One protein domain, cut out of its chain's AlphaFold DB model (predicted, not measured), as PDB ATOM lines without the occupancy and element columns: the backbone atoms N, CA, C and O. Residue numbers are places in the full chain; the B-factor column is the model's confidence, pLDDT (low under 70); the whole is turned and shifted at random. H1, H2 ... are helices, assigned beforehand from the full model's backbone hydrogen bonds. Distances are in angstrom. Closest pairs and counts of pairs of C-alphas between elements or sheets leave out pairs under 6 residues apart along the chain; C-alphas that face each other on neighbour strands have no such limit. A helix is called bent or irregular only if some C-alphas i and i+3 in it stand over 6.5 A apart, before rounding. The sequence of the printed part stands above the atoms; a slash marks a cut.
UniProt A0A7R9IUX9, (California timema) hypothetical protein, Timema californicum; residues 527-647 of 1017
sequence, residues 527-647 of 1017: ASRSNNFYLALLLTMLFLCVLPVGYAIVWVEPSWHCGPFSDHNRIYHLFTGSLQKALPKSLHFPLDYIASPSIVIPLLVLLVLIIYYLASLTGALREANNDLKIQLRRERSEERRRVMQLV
ATOM      1  N   ALA A 527     205.616 257.643 296.151       47.16
ATOM      2  CA  ALA A 527     206.265 256.990 295.003       47.16
ATOM      3  C   ALA A 527     207.607 256.275 295.285       47.16
ATOM      4  O   ALA A 527     208.064 255.460 294.486       47.16
ATOM      5  N   SER A 528     208.222 256.501 296.451       49.62
ATOM      6  CA  SER A 528     209.464 255.841 296.870       49.62
ATOM      7  C   SER A 528     209.348 254.330 297.155       49.62
ATOM      8  O   SER A 528     210.338 253.753 297.596       49.62
ATOM      9  N   ARG A 529     208.174 253.688 297.007       52.12
ATOM     10  CA  ARG A 529     208.026 252.220 297.168       52.12
ATOM     11  C   ARG A 529     207.875 251.457 295.844       52.12
ATOM     12  O   ARG A 529     208.046 250.245 295.858       52.12
ATOM     13  N   SER A 530     207.572 252.132 294.731       60.16
ATOM     14  CA  SER A 530     207.232 251.485 293.451       60.16
ATOM     15  C   SER A 530     208.291 251.640 292.354       60.16
ATOM     16  O   SER A 530     208.442 250.726 291.549       60.16
ATOM     17  N   ASN A 531     209.073 252.727 292.333       65.00
ATOM     18  CA  ASN A 531     210.049 252.963 291.256       65.00
ATOM     19  C   ASN A 531     211.071 251.817 291.101       65.00
ATOM     20  O   ASN A 531     211.330 251.361 289.993       65.00
ATOM     21  N   ASN A 532     211.589 251.289 292.216       74.12
ATOM     22  CA  ASN A 532     212.539 250.173 292.192       74.12
ATOM     23  C   ASN A 532     211.891 248.851 291.737       74.12
ATOM     24  O   ASN A 532     212.563 248.033 291.121       74.12
ATOM     25  N   PHE A 533     210.592 248.648 291.996       74.38
ATOM     26  CA  PHE A 533     209.860 247.480 291.493       74.38
ATOM     27  C   PHE A 533     209.719 247.539 289.968       74.38
ATOM     28  O   PHE A 533     210.016 246.559 289.293       74.38
ATOM     29  N   TYR A 534     209.362 248.700 289.409       74.62
ATOM     30  CA  TYR A 534     209.296 248.867 287.954       74.62
ATOM     31  C   TYR A 534     210.678 248.792 287.292       74.62
ATOM     32  O   TYR A 534     210.794 248.203 286.222       74.62
ATOM     33  N   LEU A 535     211.734 249.300 287.938       69.75
ATOM     34  CA  LEU A 535     213.112 249.145 287.461       69.75
ATOM     35  C   LEU A 535     213.554 247.671 287.466       69.75
ATOM     36  O   LEU A 535     214.133 247.217 286.484       69.75
ATOM     37  N   ALA A 536     213.233 246.905 288.513       73.25
ATOM     38  CA  ALA A 536     213.510 245.469 288.568       73.25
ATOM     39  C   ALA A 536     212.707 244.669 287.522       73.25
ATOM     40  O   ALA A 536     213.254 243.764 286.895       73.25
ATOM     41  N   LEU A 537     211.440 245.028 287.281       79.69
ATOM     42  CA  LEU A 537     210.592 244.430 286.243       79.69
ATOM     43  C   LEU A 537     211.174 244.696 284.843       79.69
ATOM     44  O   LEU A 537     211.373 243.755 284.077       79.69
ATOM     45  N   LEU A 538     211.530 245.952 284.542       79.44
ATOM     46  CA  LEU A 538     212.204 246.349 283.298       79.44
ATOM     47  C   LEU A 538     213.526 245.596 283.089       79.44
ATOM     48  O   LEU A 538     213.761 245.069 282.007       79.44
ATOM     49  N   LEU A 539     214.367 245.508 284.123       74.25
ATOM     50  CA  LEU A 539     215.653 244.805 284.082       74.25
ATOM     51  C   LEU A 539     215.484 243.290 283.853       74.25
ATOM     52  O   LEU A 539     216.238 242.687 283.093       74.25
ATOM     53  N   THR A 540     214.475 242.683 284.482       75.00
ATOM     54  CA  THR A 540     214.169 241.250 284.330       75.00
ATOM     55  C   THR A 540     213.657 240.947 282.922       75.00
ATOM     56  O   THR A 540     214.115 239.996 282.295       75.00
ATOM     57  N   MET A 541     212.765 241.781 282.382       80.75
ATOM     58  CA  MET A 541     212.261 241.625 281.012       80.75
ATOM     59  C   MET A 541     213.344 241.900 279.962       80.75
ATOM     60  O   MET A 541     213.446 241.160 278.990       80.75
ATOM     61  N   LEU A 542     214.225 242.879 280.196       78.81
ATOM     62  CA  LEU A 542     215.417 243.102 279.372       78.81
ATOM     63  C   LEU A 542     216.292 241.839 279.294       78.81
ATOM     64  O   LEU A 542     216.692 241.443 278.202       78.81
ATOM     65  N   PHE A 543     216.549 241.170 280.420       77.25
ATOM     66  CA  PHE A 543     217.291 239.904 280.437       77.25
ATOM     67  C   PHE A 543     216.588 238.792 279.650       77.25
ATOM     68  O   PHE A 543     217.228 238.137 278.826       77.25
ATOM     69  N   LEU A 544     215.278 238.617 279.850       79.19
ATOM     70  CA  LEU A 544     214.479 237.613 279.138       79.19
ATOM     71  C   LEU A 544     214.428 237.844 277.617       79.19
ATOM     72  O   LEU A 544     214.223 236.886 276.880       79.19
ATOM     73  N   CYS A 545     214.659 239.070 277.136       81.75
ATOM     74  CA  CYS A 545     214.776 239.373 275.705       81.75
ATOM     75  C   CYS A 545     216.219 239.286 275.176       81.75
ATOM     76  O   CYS A 545     216.430 238.921 274.022       81.75
ATOM     77  N   VAL A 546     217.227 239.580 276.001       79.44
ATOM     78  CA  VAL A 546     218.643 239.459 275.607       79.44
ATOM     79  C   VAL A 546     219.092 237.996 275.544       79.44
ATOM     80  O   VAL A 546     219.885 237.654 274.668       79.44
ATOM     81  N   LEU A 547     218.585 237.115 276.415       75.06
ATOM     82  CA  LEU A 547     219.004 235.708 276.461       75.06
ATOM     83  C   LEU A 547     218.701 234.945 275.150       75.06
ATOM     84  O   LEU A 547     219.639 234.353 274.614       75.06
ATOM     85  N   PRO A 548     217.481 234.970 274.567       74.56
ATOM     86  CA  PRO A 548     217.194 234.247 273.325       74.56
ATOM     87  C   PRO A 548     217.927 234.827 272.109       74.56
ATOM     88  O   PRO A 548     218.385 234.069 271.258       74.56
ATOM     89  N   VAL A 549     218.090 236.153 272.039       77.88
ATOM     90  CA  VAL A 549     218.847 236.816 270.959       77.88
ATOM     91  C   VAL A 549     220.339 236.481 271.057       77.88
ATOM     92  O   VAL A 549     220.956 236.123 270.057       77.88
ATOM     93  N   GLY A 550     220.917 236.513 272.261       75.88
ATOM     94  CA  GLY A 550     222.301 236.094 272.501       75.88
ATOM     95  C   GLY A 550     222.530 234.610 272.203       75.88
ATOM     96  O   GLY A 550     223.543 234.256 271.602       75.88
ATOM     97  N   TYR A 551     221.568 233.747 272.546       76.12
ATOM     98  CA  TYR A 551     221.587 232.337 272.158       76.12
ATOM     99  C   TYR A 551     221.563 232.172 270.631       76.12
ATOM    100  O   TYR A 551     222.395 231.444 270.093       76.12
ATOM    101  N   ALA A 552     220.680 232.891 269.928       74.38
ATOM    102  CA  ALA A 552     220.586 232.842 268.470       74.38
ATOM    103  C   ALA A 552     221.900 233.259 267.783       74.38
ATOM    104  O   ALA A 552     222.395 232.529 266.932       74.38
ATOM    105  N   ILE A 553     222.507 234.376 268.201       71.50
ATOM    106  CA  ILE A 553     223.756 234.910 267.619       71.50
ATOM    107  C   ILE A 553     224.951 233.949 267.778       71.50
ATOM    108  O   ILE A 553     225.844 233.929 266.928       71.50
ATOM    109  N   VAL A 554     224.989 233.166 268.863       69.19
ATOM    110  CA  VAL A 554     226.091 232.234 269.164       69.19
ATOM    111  C   VAL A 554     225.860 230.851 268.549       69.19
ATOM    112  O   VAL A 554     226.768 230.286 267.935       69.19
ATOM    113  N   TRP A 555     224.663 230.285 268.725       64.38
ATOM    114  CA  TRP A 555     224.404 228.867 268.461       64.38
ATOM    115  C   TRP A 555     223.701 228.587 267.136       64.38
ATOM    116  O   TRP A 555     223.947 227.524 266.559       64.38
ATOM    117  N   VAL A 556     222.872 229.508 266.633       69.12
ATOM    118  CA  VAL A 556     222.142 229.304 265.375       69.12
ATOM    119  C   VAL A 556     223.042 229.656 264.190       69.12
ATOM    120  O   VAL A 556     223.796 230.630 264.209       69.12
ATOM    121  N   GLU A 557     222.992 228.814 263.162       68.25
ATOM    122  CA  GLU A 557     223.744 228.994 261.923       68.25
ATOM    123  C   GLU A 557     222.931 229.877 260.950       68.25
ATOM    124  O   GLU A 557     221.721 229.654 260.798       68.25
ATOM    125  N   PRO A 558     223.532 230.910 260.328       67.88
ATOM    126  CA  PRO A 558     222.810 231.785 259.410       67.88
ATOM    127  C   PRO A 558     222.418 231.042 258.128       67.88
ATOM    128  O   PRO A 558     223.002 230.026 257.752       67.88
ATOM    129  N   SER A 559     221.404 231.550 257.434       61.94
ATOM    130  CA  SER A 559     220.895 230.932 256.207       61.94
ATOM    131  C   SER A 559     221.854 231.109 255.023       61.94
ATOM    132  O   SER A 559     221.919 232.178 254.428       61.94
ATOM    133  N   TRP A 560     222.528 230.029 254.613       56.00
ATOM    134  CA  TRP A 560     223.540 230.013 253.536       56.00
ATOM    135  C   TRP A 560     223.081 230.584 252.175       56.00
ATOM    136  O   TRP A 560     223.904 231.057 251.396       56.00
ATOM    137  N   HIS A 561     221.777 230.565 251.879       57.81
ATOM    138  CA  HIS A 561     221.221 230.930 250.566       57.81
ATOM    139  C   HIS A 561     220.723 232.383 250.427       57.81
ATOM    140  O   HIS A 561     220.401 232.794 249.310       57.81
ATOM    141  N   CYS A 562     220.574 233.148 251.514       63.00
ATOM    142  CA  CYS A 562     220.044 234.515 251.455       63.00
ATOM    143  C   CYS A 562     220.261 235.308 252.763       63.00
ATOM    144  O   CYS A 562     220.604 234.765 253.812       63.00
ATOM    145  N   GLY A 563     219.999 236.618 252.698       62.62
ATOM    146  CA  GLY A 563     220.239 237.565 253.791       62.62
ATOM    147  C   GLY A 563     221.647 238.180 253.734       62.62
ATOM    148  O   GLY A 563     222.517 237.681 253.022       62.62
ATOM    149  N   PRO A 564     221.910 239.280 254.466       58.72
ATOM    150  CA  PRO A 564     223.214 239.954 254.448       58.72
ATOM    151  C   PRO A 564     224.328 239.172 255.175       58.72
ATOM    152  O   PRO A 564     225.462 239.643 255.227       58.72
ATOM    153  N   PHE A 565     224.017 237.993 255.727       57.44
ATOM    154  CA  PHE A 565     224.930 237.115 256.463       57.44
ATOM    155  C   PHE A 565     225.372 235.866 255.663       57.44
ATOM    156  O   PHE A 565     226.189 235.099 256.166       57.44
ATOM    157  N   SER A 566     224.875 235.678 254.428       55.16
ATOM    158  CA  SER A 566     224.987 234.440 253.620       55.16
ATOM    159  C   SER A 566     226.394 233.822 253.539       55.16
ATOM    160  O   SER A 566     226.535 232.606 253.632       55.16
ATOM    161  N   ASP A 567     227.441 234.646 253.398       61.59
ATOM    162  CA  ASP A 567     228.826 234.191 253.163       61.59
ATOM    163  C   ASP A 567     229.570 233.715 254.436       61.59
ATOM    164  O   ASP A 567     230.782 233.512 254.402       61.59
ATOM    165  N   HIS A 568     228.909 233.652 255.598       58.97
ATOM    166  CA  HIS A 568     229.576 233.514 256.901       58.97
ATOM    167  C   HIS A 568     229.013 232.342 257.713       58.97
ATOM    168  O   HIS A 568     227.893 232.420 258.195       58.97
ATOM    169  N   ASN A 569     229.815 231.303 257.991       59.19
ATOM    170  CA  ASN A 569     229.382 230.103 258.739       59.19
ATOM    171  C   ASN A 569     228.789 230.375 260.139       59.19
ATOM    172  O   ASN A 569     228.201 229.479 260.737       59.19
ATOM    173  N   ARG A 570     228.980 231.571 260.714       60.34
ATOM    174  CA  ARG A 570     228.376 231.996 261.985       60.34
ATOM    175  C   ARG A 570     228.083 233.494 261.977       60.34
ATOM    176  O   ARG A 570     228.928 234.284 261.557       60.34
ATOM    177  N   ILE A 571     226.935 233.881 262.538       65.12
ATOM    178  CA  ILE A 571     226.458 235.275 262.635       65.12
ATOM    179  C   ILE A 571     227.516 236.192 263.276       65.12
ATOM    180  O   ILE A 571     227.769 237.297 262.786       65.12
ATOM    181  N   TYR A 572     228.201 235.718 264.327       60.97
ATOM    182  CA  TYR A 572     229.251 236.494 264.990       60.97
ATOM    183  C   TYR A 572     230.413 236.874 264.058       60.97
ATOM    184  O   TYR A 572     231.016 237.919 264.278       60.97
ATOM    185  N   HIS A 573     230.712 236.099 263.006       61.03
ATOM    186  CA  HIS A 573     231.839 236.374 262.107       61.03
ATOM    187  C   HIS A 573     231.593 237.604 261.220       61.03
ATOM    188  O   HIS A 573     232.545 238.272 260.826       61.03
ATOM    189  N   LEU A 574     230.332 237.955 260.917       60.19
ATOM    190  CA  LEU A 574     230.035 239.217 260.225       60.19
ATOM    191  C   LEU A 574     230.129 240.401 261.197       60.19
ATOM    192  O   LEU A 574     230.592 241.479 260.816       60.19
ATOM    193  N   PHE A 575     229.734 240.203 262.459       59.44
ATOM    194  CA  PHE A 575     229.841 241.233 263.493       59.44
ATOM    195  C   PHE A 575     231.308 241.527 263.829       59.44
ATOM    196  O   PHE A 575     231.712 242.692 263.812       59.44
ATOM    197  N   THR A 576     232.134 240.492 264.034       58.69
ATOM    198  CA  THR A 576     233.581 240.667 264.171       58.69
ATOM    199  C   THR A 576     234.178 241.186 262.874       58.69
ATOM    200  O   THR A 576     234.792 242.239 262.914       58.69
ATOM    201  N   GLY A 577     233.929 240.581 261.711       62.22
ATOM    202  CA  GLY A 577     234.486 241.022 260.422       62.22
ATOM    203  C   GLY A 577     234.182 242.483 260.050       62.22
ATOM    204  O   GLY A 577     235.035 243.178 259.494       62.22
ATOM    205  N   SER A 578     233.000 242.999 260.400       59.56
ATOM    206  CA  SER A 578     232.635 244.410 260.185       59.56
ATOM    207  C   SER A 578     233.332 245.342 261.175       59.56
ATOM    208  O   SER A 578     233.847 246.395 260.797       59.56
ATOM    209  N   LEU A 579     233.408 244.941 262.442       56.06
ATOM    210  CA  LEU A 579     234.047 245.718 263.498       56.06
ATOM    211  C   LEU A 579     235.591 245.639 263.410       56.06
ATOM    212  O   LEU A 579     236.269 246.617 263.701       56.06
ATOM    213  N   GLN A 580     236.142 244.556 262.855       57.69
ATOM    214  CA  GLN A 580     237.525 244.394 262.391       57.69
ATOM    215  C   GLN A 580     237.842 245.280 261.172       57.69
ATOM    216  O   GLN A 580     238.956 245.787 261.062       57.69
ATOM    217  N   LYS A 581     236.885 245.528 260.263       61.94
ATOM    218  CA  LYS A 581     237.051 246.538 259.197       61.94
ATOM    219  C   LYS A 581     237.046 247.975 259.739       61.94
ATOM    220  O   LYS A 581     237.632 248.850 259.107       61.94
ATOM    221  N   ALA A 582     236.419 248.217 260.893       65.00
ATOM    222  CA  ALA A 582     236.370 249.527 261.546       65.00
ATOM    223  C   ALA A 582     237.533 249.791 262.530       65.00
ATOM    224  O   ALA A 582     237.875 250.949 262.771       65.00
ATOM    225  N   LEU A 583     238.143 248.747 263.104       64.06
ATOM    226  CA  LEU A 583     239.207 248.838 264.115       64.06
ATOM    227  C   LEU A 583     240.588 248.438 263.546       64.06
ATOM    228  O   LEU A 583     240.684 247.618 262.631       64.06
ATOM    229  N   PRO A 584     241.698 248.973 264.095       67.44
ATOM    230  CA  PRO A 584     243.045 248.591 263.676       67.44
ATOM    231  C   PRO A 584     243.365 247.132 264.043       67.44
ATOM    232  O   PRO A 584     242.866 246.611 265.036       67.44
ATOM    233  N   LYS A 585     244.270 246.495 263.285       67.62
ATOM    234  CA  LYS A 585     244.611 245.055 263.387       67.62
ATOM    235  C   LYS A 585     244.941 244.552 264.802       67.62
ATOM    236  O   LYS A 585     244.668 243.401 265.119       67.62
ATOM    237  N   SER A 586     245.492 245.402 265.667       62.72
ATOM    238  CA  SER A 586     245.786 245.087 267.075       62.72
ATOM    239  C   SER A 586     244.543 244.859 267.950       62.72
ATOM    240  O   SER A 586     244.655 244.260 269.014       62.72
ATOM    241  N   LEU A 587     243.369 245.320 267.514       58.88
ATOM    242  CA  LEU A 587     242.091 245.156 268.207       58.88
ATOM    243  C   LEU A 587     241.275 243.952 267.715       58.88
ATOM    244  O   LEU A 587     240.261 243.649 268.327       58.88
ATOM    245  N   HIS A 588     241.700 243.244 266.662       66.25
ATOM    246  CA  HIS A 588     240.949 242.108 266.100       66.25
ATOM    247  C   HIS A 588     240.945 240.914 267.068       66.25
ATOM    248  O   HIS A 588     239.893 240.390 267.410       66.25
ATOM    249  N   PHE A 589     242.117 240.575 267.611       65.94
ATOM    250  CA  PHE A 589     242.302 239.483 268.570       65.94
ATOM    251  C   PHE A 589     241.423 239.585 269.840       65.94
ATOM    252  O   PHE A 589     240.709 238.627 270.138       65.94
ATOM    253  N   PRO A 590     241.388 240.714 270.589       65.94
ATOM    254  CA  PRO A 590     240.461 240.843 271.715       65.94
ATOM    255  C   PRO A 590     238.990 240.901 271.276       65.94
ATOM    256  O   PRO A 590     238.121 240.593 272.085       65.94
ATOM    257  N   LEU A 591     238.688 241.267 270.024       62.06
ATOM    258  CA  LEU A 591     237.320 241.295 269.516       62.06
ATOM    259  C   LEU A 591     236.755 239.889 269.293       62.06
ATOM    260  O   LEU A 591     235.653 239.592 269.746       62.06
ATOM    261  N   ASP A 592     237.533 239.019 268.651       68.19
ATOM    262  CA  ASP A 592     237.158 237.619 268.426       68.19
ATOM    263  C   ASP A 592     237.089 236.854 269.759       68.19
ATOM    264  O   ASP A 592     236.229 235.995 269.952       68.19
ATOM    265  N   TYR A 593     237.924 237.238 270.732       69.19
ATOM    266  CA  TYR A 593     237.830 236.762 272.112       69.19
ATOM    267  C   TYR A 593     236.521 237.209 272.796       69.19
ATOM    268  O   TYR A 593     235.847 236.381 273.407       69.19
ATOM    269  N   ILE A 594     236.107 238.476 272.647       66.81
ATOM    270  CA  ILE A 594     234.821 238.998 273.162       66.81
ATOM    271  C   ILE A 594     233.613 238.317 272.500       66.81
ATOM    272  O   ILE A 594     232.620 238.060 273.175       66.81
ATOM    273  N   ALA A 595     233.701 237.993 271.209       68.38
ATOM    274  CA  ALA A 595     232.660 237.269 270.479       68.38
ATOM    275  C   ALA A 595     232.595 235.764 270.813       68.38
ATOM    276  O   ALA A 595     231.649 235.088 270.408       68.38
ATOM    277  N   SER A 596     233.579 235.223 271.541       72.06
ATOM    278  CA  SER A 596     233.620 233.798 271.874       72.06
ATOM    279  C   SER A 596     232.517 233.394 272.873       72.06
ATOM    280  O   SER A 596     232.205 234.147 273.807       72.06
ATOM    281  N   PRO A 597     231.956 232.168 272.772       64.25
ATOM    282  CA  PRO A 597     230.973 231.668 273.741       64.25
ATOM    283  C   PRO A 597     231.527 231.639 275.177       64.25
ATOM    284  O   PRO A 597     230.774 231.803 276.139       64.25
ATOM    285  N   SER A 598     232.850 231.513 275.323       62.53
ATOM    286  CA  SER A 598     233.581 231.570 276.592       62.53
ATOM    287  C   SER A 598     233.479 232.915 277.320       62.53
ATOM    288  O   SER A 598     233.705 232.943 278.526       62.53
ATOM    289  N   ILE A 599     233.114 234.010 276.636       71.56
ATOM    290  CA  ILE A 599     232.777 235.299 277.265       71.56
ATOM    291  C   ILE A 599     231.262 235.488 277.414       71.56
ATOM    292  O   ILE A 599     230.820 236.046 278.419       71.56
ATOM    293  N   VAL A 600     230.443 234.961 276.498       73.62
ATOM    294  CA  VAL A 600     228.973 235.061 276.593       73.62
ATOM    295  C   VAL A 600     228.421 234.338 277.830       73.62
ATOM    296  O   VAL A 600     227.550 234.878 278.511       73.62
ATOM    297  N   ILE A 601     228.953 233.162 278.181       78.31
ATOM    298  CA  ILE A 601     228.529 232.402 279.373       78.31
ATOM    299  C   ILE A 601     228.776 233.181 280.687       78.31
ATOM    300  O   ILE A 601     227.809 233.408 281.422       78.31
ATOM    301  N   PRO A 602     230.002 233.643 281.019       75.38
ATOM    302  CA  PRO A 602     230.223 234.432 282.229       75.38
ATOM    303  C   PRO A 602     229.551 235.811 282.178       75.38
ATOM    304  O   PRO A 602     229.181 236.317 283.234       75.38
ATOM    305  N   LEU A 603     229.323 236.402 280.997       73.75
ATOM    306  CA  LEU A 603     228.519 237.623 280.860       73.75
ATOM    307  C   LEU A 603     227.056 237.386 281.274       73.75
ATOM    308  O   LEU A 603     226.488 238.212 281.986       73.75
ATOM    309  N   LEU A 604     226.465 236.251 280.889       76.19
ATOM    310  CA  LEU A 604     225.112 235.846 281.289       76.19
ATOM    311  C   LEU A 604     225.038 235.629 282.810       76.19
ATOM    312  O   LEU A 604     224.161 236.192 283.467       76.19
ATOM    313  N   VAL A 605     225.998 234.902 283.393       81.50
ATOM    314  CA  VAL A 605     226.096 234.699 284.854       81.50
ATOM    315  C   VAL A 605     226.272 236.027 285.600       81.50
ATOM    316  O   VAL A 605     225.605 236.261 286.608       81.50
ATOM    317  N   LEU A 606     227.115 236.931 285.094       77.44
ATOM    318  CA  LEU A 606     227.312 238.269 285.652       77.44
ATOM    319  C   LEU A 606     226.040 239.123 285.554       77.44
ATOM    320  O   LEU A 606     225.727 239.847 286.497       77.44
ATOM    321  N   LEU A 607     225.269 239.012 284.469       76.94
ATOM    322  CA  LEU A 607     223.989 239.708 284.338       76.94
ATOM    323  C   LEU A 607     222.946 239.165 285.330       76.94
ATOM    324  O   LEU A 607     222.280 239.953 285.995       76.94
ATOM    325  N   VAL A 608     222.860 237.841 285.509       79.62
ATOM    326  CA  VAL A 608     222.020 237.206 286.547       79.62
ATOM    327  C   VAL A 608     222.429 237.671 287.947       79.62
ATOM    328  O   VAL A 608     221.567 238.013 288.758       79.62
ATOM    329  N   LEU A 609     223.731 237.774 288.222       80.25
ATOM    330  CA  LEU A 609     224.252 238.290 289.488       80.25
ATOM    331  C   LEU A 609     223.924 239.782 289.687       80.25
ATOM    332  O   LEU A 609     223.610 240.187 290.805       80.25
ATOM    333  N   ILE A 610     223.913 240.593 288.622       78.25
ATOM    334  CA  ILE A 610     223.452 241.991 288.660       78.25
ATOM    335  C   ILE A 610     221.943 242.078 288.925       78.25
ATOM    336  O   ILE A 610     221.527 242.912 289.728       78.25
ATOM    337  N   ILE A 611     221.118 241.217 288.319       82.50
ATOM    338  CA  ILE A 611     219.669 241.154 288.588       82.50
ATOM    339  C   ILE A 611     219.424 240.781 290.054       82.50
ATOM    340  O   ILE A 611     218.679 241.475 290.747       82.50
ATOM    341  N   TYR A 612     220.106 239.749 290.555       83.00
ATOM    342  CA  TYR A 612     220.049 239.337 291.959       83.00
ATOM    343  C   TYR A 612     220.511 240.451 292.914       83.00
ATOM    344  O   TYR A 612     219.849 240.733 293.916       83.00
ATOM    345  N   TYR A 613     221.609 241.140 292.594       81.56
ATOM    346  CA  TYR A 613     222.099 242.278 293.373       81.56
ATOM    347  C   TYR A 613     221.102 243.446 293.379       81.56
ATOM    348  O   TYR A 613     220.804 243.992 294.436       81.56
ATOM    349  N   LEU A 614     220.528 243.817 292.233       74.31
ATOM    350  CA  LEU A 614     219.552 244.908 292.151       74.31
ATOM    351  C   LEU A 614     218.213 244.549 292.816       74.31
ATOM    352  O   LEU A 614     217.571 245.426 293.401       74.31
ATOM    353  N   ALA A 615     217.820 243.273 292.812       76.25
ATOM    354  CA  ALA A 615     216.679 242.770 293.570       76.25
ATOM    355  C   ALA A 615     216.936 242.811 295.090       76.25
ATOM    356  O   ALA A 615     216.116 243.355 295.833       76.25
ATOM    357  N   SER A 616     218.090 242.323 295.562       79.88
ATOM    358  CA  SER A 616     218.447 242.353 296.990       79.88
ATOM    359  C   SER A 616     218.647 243.783 297.507       79.88
ATOM    360  O   SER A 616     218.123 244.131 298.566       79.88
ATOM    361  N   LEU A 617     219.280 244.657 296.718       77.75
ATOM    362  CA  LEU A 617     219.399 246.090 296.993       77.75
ATOM    363  C   LEU A 617     218.025 246.777 297.014       77.75
ATOM    364  O   LEU A 617     217.787 247.642 297.851       77.75
ATOM    365  N   THR A 618     217.088 246.371 296.152       74.38
ATOM    366  CA  THR A 618     215.695 246.848 296.197       74.38
ATOM    367  C   THR A 618     214.986 246.415 297.482       74.38
ATOM    368  O   THR A 618     214.275 247.230 298.075       74.38
ATOM    369  N   GLY A 619     215.222 245.188 297.956       78.44
ATOM    370  CA  GLY A 619     214.767 244.709 299.264       78.44
ATOM    371  C   GLY A 619     215.345 245.533 300.420       78.44
ATOM    372  O   GLY A 619     214.593 246.106 301.207       78.44
ATOM    373  N   ALA A 620     216.669 245.692 300.470       80.50
ATOM    374  CA  ALA A 620     217.356 246.469 301.502       80.50
ATOM    375  C   ALA A 620     216.939 247.954 301.509       80.50
ATOM    376  O   ALA A 620     216.686 248.529 302.567       80.50
ATOM    377  N   LEU A 621     216.787 248.580 300.335       74.69
ATOM    378  CA  LEU A 621     216.295 249.958 300.204       74.69
ATOM    379  C   LEU A 621     214.824 250.098 300.614       74.69
ATOM    380  O   LEU A 621     214.449 251.139 301.164       74.69
ATOM    381  N   ARG A 622     213.987 249.080 300.366       77.75
ATOM    382  CA  ARG A 622     212.603 249.017 300.864       77.75
ATOM    383  C   ARG A 622     212.585 248.951 302.387       77.75
ATOM    384  O   ARG A 622     211.785 249.676 302.980       77.75
ATOM    385  N   GLU A 623     213.469 248.170 303.002       85.81
ATOM    386  CA  GLU A 623     213.479 248.007 304.457       85.81
ATOM    387  C   GLU A 623     214.081 249.207 305.186       85.81
ATOM    388  O   GLU A 623     213.434 249.750 306.073       85.81
ATOM    389  N   ALA A 624     215.189 249.780 304.703       83.25
ATOM    390  CA  ALA A 624     215.677 251.073 305.195       83.25
ATOM    391  C   ALA A 624     214.603 252.184 305.088       83.25
ATOM    392  O   ALA A 624     214.485 253.049 305.957       83.25
ATOM    393  N   ASN A 625     213.753 252.148 304.050       80.44
ATOM    394  CA  ASN A 625     212.601 253.051 303.926       80.44
ATOM    395  C   ASN A 625     211.443 252.732 304.886       80.44
ATOM    396  O   ASN A 625     210.679 253.646 305.214       80.44
ATOM    397  N   ASN A 626     211.265 251.476 305.297       84.38
ATOM    398  CA  ASN A 626     210.312 251.092 306.337       84.38
ATOM    399  C   ASN A 626     210.832 251.562 307.706       84.38
ATOM    400  O   ASN A 626     210.107 252.261 308.414       84.38
ATOM    401  N   ASP A 627     212.107 251.322 308.013       89.38
ATOM    402  CA  ASP A 627     212.768 251.765 309.241       89.38
ATOM    403  C   ASP A 627     212.708 253.286 309.426       89.38
ATOM    404  O   ASP A 627     212.242 253.761 310.461       89.38
ATOM    405  N   LEU A 628     213.061 254.080 308.406       88.00
ATOM    406  CA  LEU A 628     212.949 255.544 308.488       88.00
ATOM    407  C   LEU A 628     211.496 256.012 308.718       88.00
ATOM    408  O   LEU A 628     211.271 256.990 309.434       88.00
ATOM    409  N   LYS A 629     210.481 255.318 308.170       84.25
ATOM    410  CA  LYS A 629     209.066 255.604 308.499       84.25
ATOM    411  C   LYS A 629     208.746 255.263 309.955       84.25
ATOM    412  O   LYS A 629     207.968 255.981 310.583       84.25
ATOM    413  N   ILE A 630     209.277 254.158 310.477       89.69
ATOM    414  CA  ILE A 630     209.039 253.704 311.851       89.69
ATOM    415  C   ILE A 630     209.718 254.657 312.843       89.69
ATOM    416  O   ILE A 630     209.075 255.073 313.804       89.69
ATOM    417  N   GLN A 631     210.954 255.085 312.578       91.50
ATOM    418  CA  GLN A 631     211.674 256.094 313.362       91.50
ATOM    419  C   GLN A 631     210.892 257.419 313.409       91.50
ATOM    420  O   GLN A 631     210.525 257.860 314.495       91.50
ATOM    421  N   LEU A 632     210.477 257.967 312.258       90.19
ATOM    422  CA  LEU A 632     209.638 259.178 312.197       90.19
ATOM    423  C   LEU A 632     208.276 259.028 312.911       90.19
ATOM    424  O   LEU A 632     207.729 260.011 313.424       90.19
ATOM    425  N   ARG A 633     207.696 257.816 312.960       88.31
ATOM    426  CA  ARG A 633     206.483 257.537 313.754       88.31
ATOM    427  C   ARG A 633     206.782 257.445 315.256       88.31
ATOM    428  O   ARG A 633     205.979 257.951 316.041       88.31
ATOM    429  N   ARG A 634     207.923 256.876 315.665       91.88
ATOM    430  CA  ARG A 634     208.390 256.849 317.066       91.88
ATOM    431  C   ARG A 634     208.658 258.270 317.577       91.88
ATOM    432  O   ARG A 634     208.050 258.656 318.569       91.88
ATOM    433  N   GLU A 635     209.433 259.080 316.855       93.06
ATOM    434  CA  GLU A 635     209.761 260.468 317.228       93.06
ATOM    435  C   GLU A 635     208.508 261.326 317.466       93.06
ATOM    436  O   GLU A 635     208.321 261.851 318.566       93.06
ATOM    437  N   ARG A 636     207.577 261.382 316.499       87.50
ATOM    438  CA  ARG A 636     206.298 262.103 316.670       87.50
ATOM    439  C   ARG A 636     205.464 261.578 317.838       87.50
ATOM    440  O   ARG A 636     204.742 262.345 318.475       87.50
ATOM    441  N   SER A 637     205.520 260.275 318.111       86.06
ATOM    442  CA  SER A 637     204.794 259.670 319.232       86.06
ATOM    443  C   SER A 637     205.403 260.075 320.574       86.06
ATOM    444  O   SER A 637     204.668 260.357 321.521       86.06
ATOM    445  N   GLU A 638     206.729 260.175 320.663       90.06
ATOM    446  CA  GLU A 638     207.405 260.702 321.846       90.06
ATOM    447  C   GLU A 638     207.152 262.198 322.049       90.06
ATOM    448  O   GLU A 638     206.883 262.610 323.174       90.06
ATOM    449  N   GLU A 639     207.175 263.014 320.990       83.81
ATOM    450  CA  GLU A 639     206.800 264.431 321.075       83.81
ATOM    451  C   GLU A 639     205.367 264.601 321.592       83.81
ATOM    452  O   GLU A 639     205.142 265.338 322.555       83.81
ATOM    453  N   ARG A 640     204.400 263.853 321.039       81.62
ATOM    454  CA  ARG A 640     203.007 263.846 321.521       81.62
ATOM    455  C   ARG A 640     202.911 263.437 322.996       81.62
ATOM    456  O   ARG A 640     202.199 264.095 323.756       81.62
ATOM    457  N   ARG A 641     203.660 262.416 323.433       87.19
ATOM    458  CA  ARG A 641     203.731 261.990 324.847       87.19
ATOM    459  C   ARG A 641     204.328 263.082 325.748       87.19
ATOM    460  O   ARG A 641     203.742 263.384 326.786       87.19
ATOM    461  N   ARG A 642     205.428 263.729 325.339       83.38
ATOM    462  CA  ARG A 642     206.067 264.853 326.058       83.38
ATOM    463  C   ARG A 642     205.117 266.051 326.188       83.38
ATOM    464  O   ARG A 642     204.961 266.595 327.279       83.38
ATOM    465  N   VAL A 643     204.419 266.424 325.112       83.81
ATOM    466  CA  VAL A 643     203.410 267.501 325.123       83.81
ATOM    467  C   VAL A 643     202.232 267.152 326.036       83.81
ATOM    468  O   VAL A 643     201.833 267.980 326.856       83.81
ATOM    469  N   MET A 644     201.709 265.923 325.971       83.94
ATOM    470  CA  MET A 644     200.615 265.480 326.844       83.94
ATOM    471  C   MET A 644     201.015 265.498 328.328       83.94
ATOM    472  O   MET A 644     200.226 265.945 329.162       83.94
ATOM    473  N   GLN A 645     202.247 265.101 328.666       83.56
ATOM    474  CA  GLN A 645     202.778 265.208 330.031       83.56
ATOM    475  C   GLN A 645     202.862 266.667 330.503       83.56
ATOM    476  O   GLN A 645     202.396 266.974 331.600       83.56
ATOM    477  N   LEU A 646     203.364 267.588 329.671       78.25
ATOM    478  CA  LEU A 646     203.428 269.021 329.996       78.25
ATOM    479  C   LEU A 646     202.032 269.645 330.197       78.25
ATOM    480  O   LEU A 646     201.838 270.453 331.108       78.25
ATOM    481  N   VAL A 647     201.038 269.250 329.393       79.56
ATOM    482  CA  VAL A 647     199.637 269.682 329.558       79.56
ATOM    483  C   VAL A 647     199.013 269.080 330.822       79.56
ATOM    484  O   VAL A 647     198.358 269.795 331.582       79.56
TER     485      VAL A 647
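AT A GLANCE: This is residues 527 to 647 of the 1017 residues of the protein "(California timema) hypothetical protein" of Timema californicum (UniProt A0A7R9IUX9). One very long helix, H4, makes the long axis of a rod, with H1 side by side with its first part and running back along it. A small head lies at the end where H4 begins: H2 and H3, a helical hairpin, with H2 set across H1, and the loop of residues 556 to 570. The far part of H4, residues 627 to 647, sticks out alone. The printed part has 121 residues with four named helices, H1 to H4 in chain order, and no named strand; its class is all helix. It is extended, with a radius of gyration of the C-alphas of 26.0 A and spans of 90 by 31 by 22 A.

HOW THE PARTS SIT: H4, residues 597 to 647, touches H1, residues 531 to 555, with residues 597 to 618 alone, at a shallow tilt of 4 degrees, opposite ways; the closest C-alphas are those of Asn 532 and Thr 618, 6.1 A apart. H1 touches H2, residues 571 to 582, about perpendicular at 83 degrees; the closest C-alphas, of Ile 553 and Ile 571, are 5.7 A apart. H2 touches H3, residues 585 to 594, at a shallow tilt of 26 degrees, opposite ways, with the closest C-alphas, of Gln 580 and His 588, 5.5 A apart. H3 and H4 are close but not clearly touching. H1 and H3 are apart, as are H2 and H4. O i to N i+4 pairs within hydrogen-bond range number 19 of 21 in H1, 7 of 8 in H2, 4 of 6 in H3 and 46 of 47 in H4.

IN THESE COORDINATES: H4 is 74.4 A long, from C-alpha 597 at (230.973, 231.668, 273.741) to C-alpha 647 at (199.637, 269.682, 329.558). H1, 36.1 A long, begins at C-alpha 531 at (210.049, 252.963, 291.256). H2 measures 17.4 A and H3 15.1 A. H3 is irregular, but only just: C-alphas 586 and 589 are 6.8 A apart.

THE WHOLE: The two C-alphas farthest apart, those of His 561 and Val 647, are 90.6 A apart. The printed part has no cut. H1 to H2 is a long link of 15 residues; the other two are tight. The mean pLDDT of the printed part is 72.7, and residues 554 to 595 are under 70, among others.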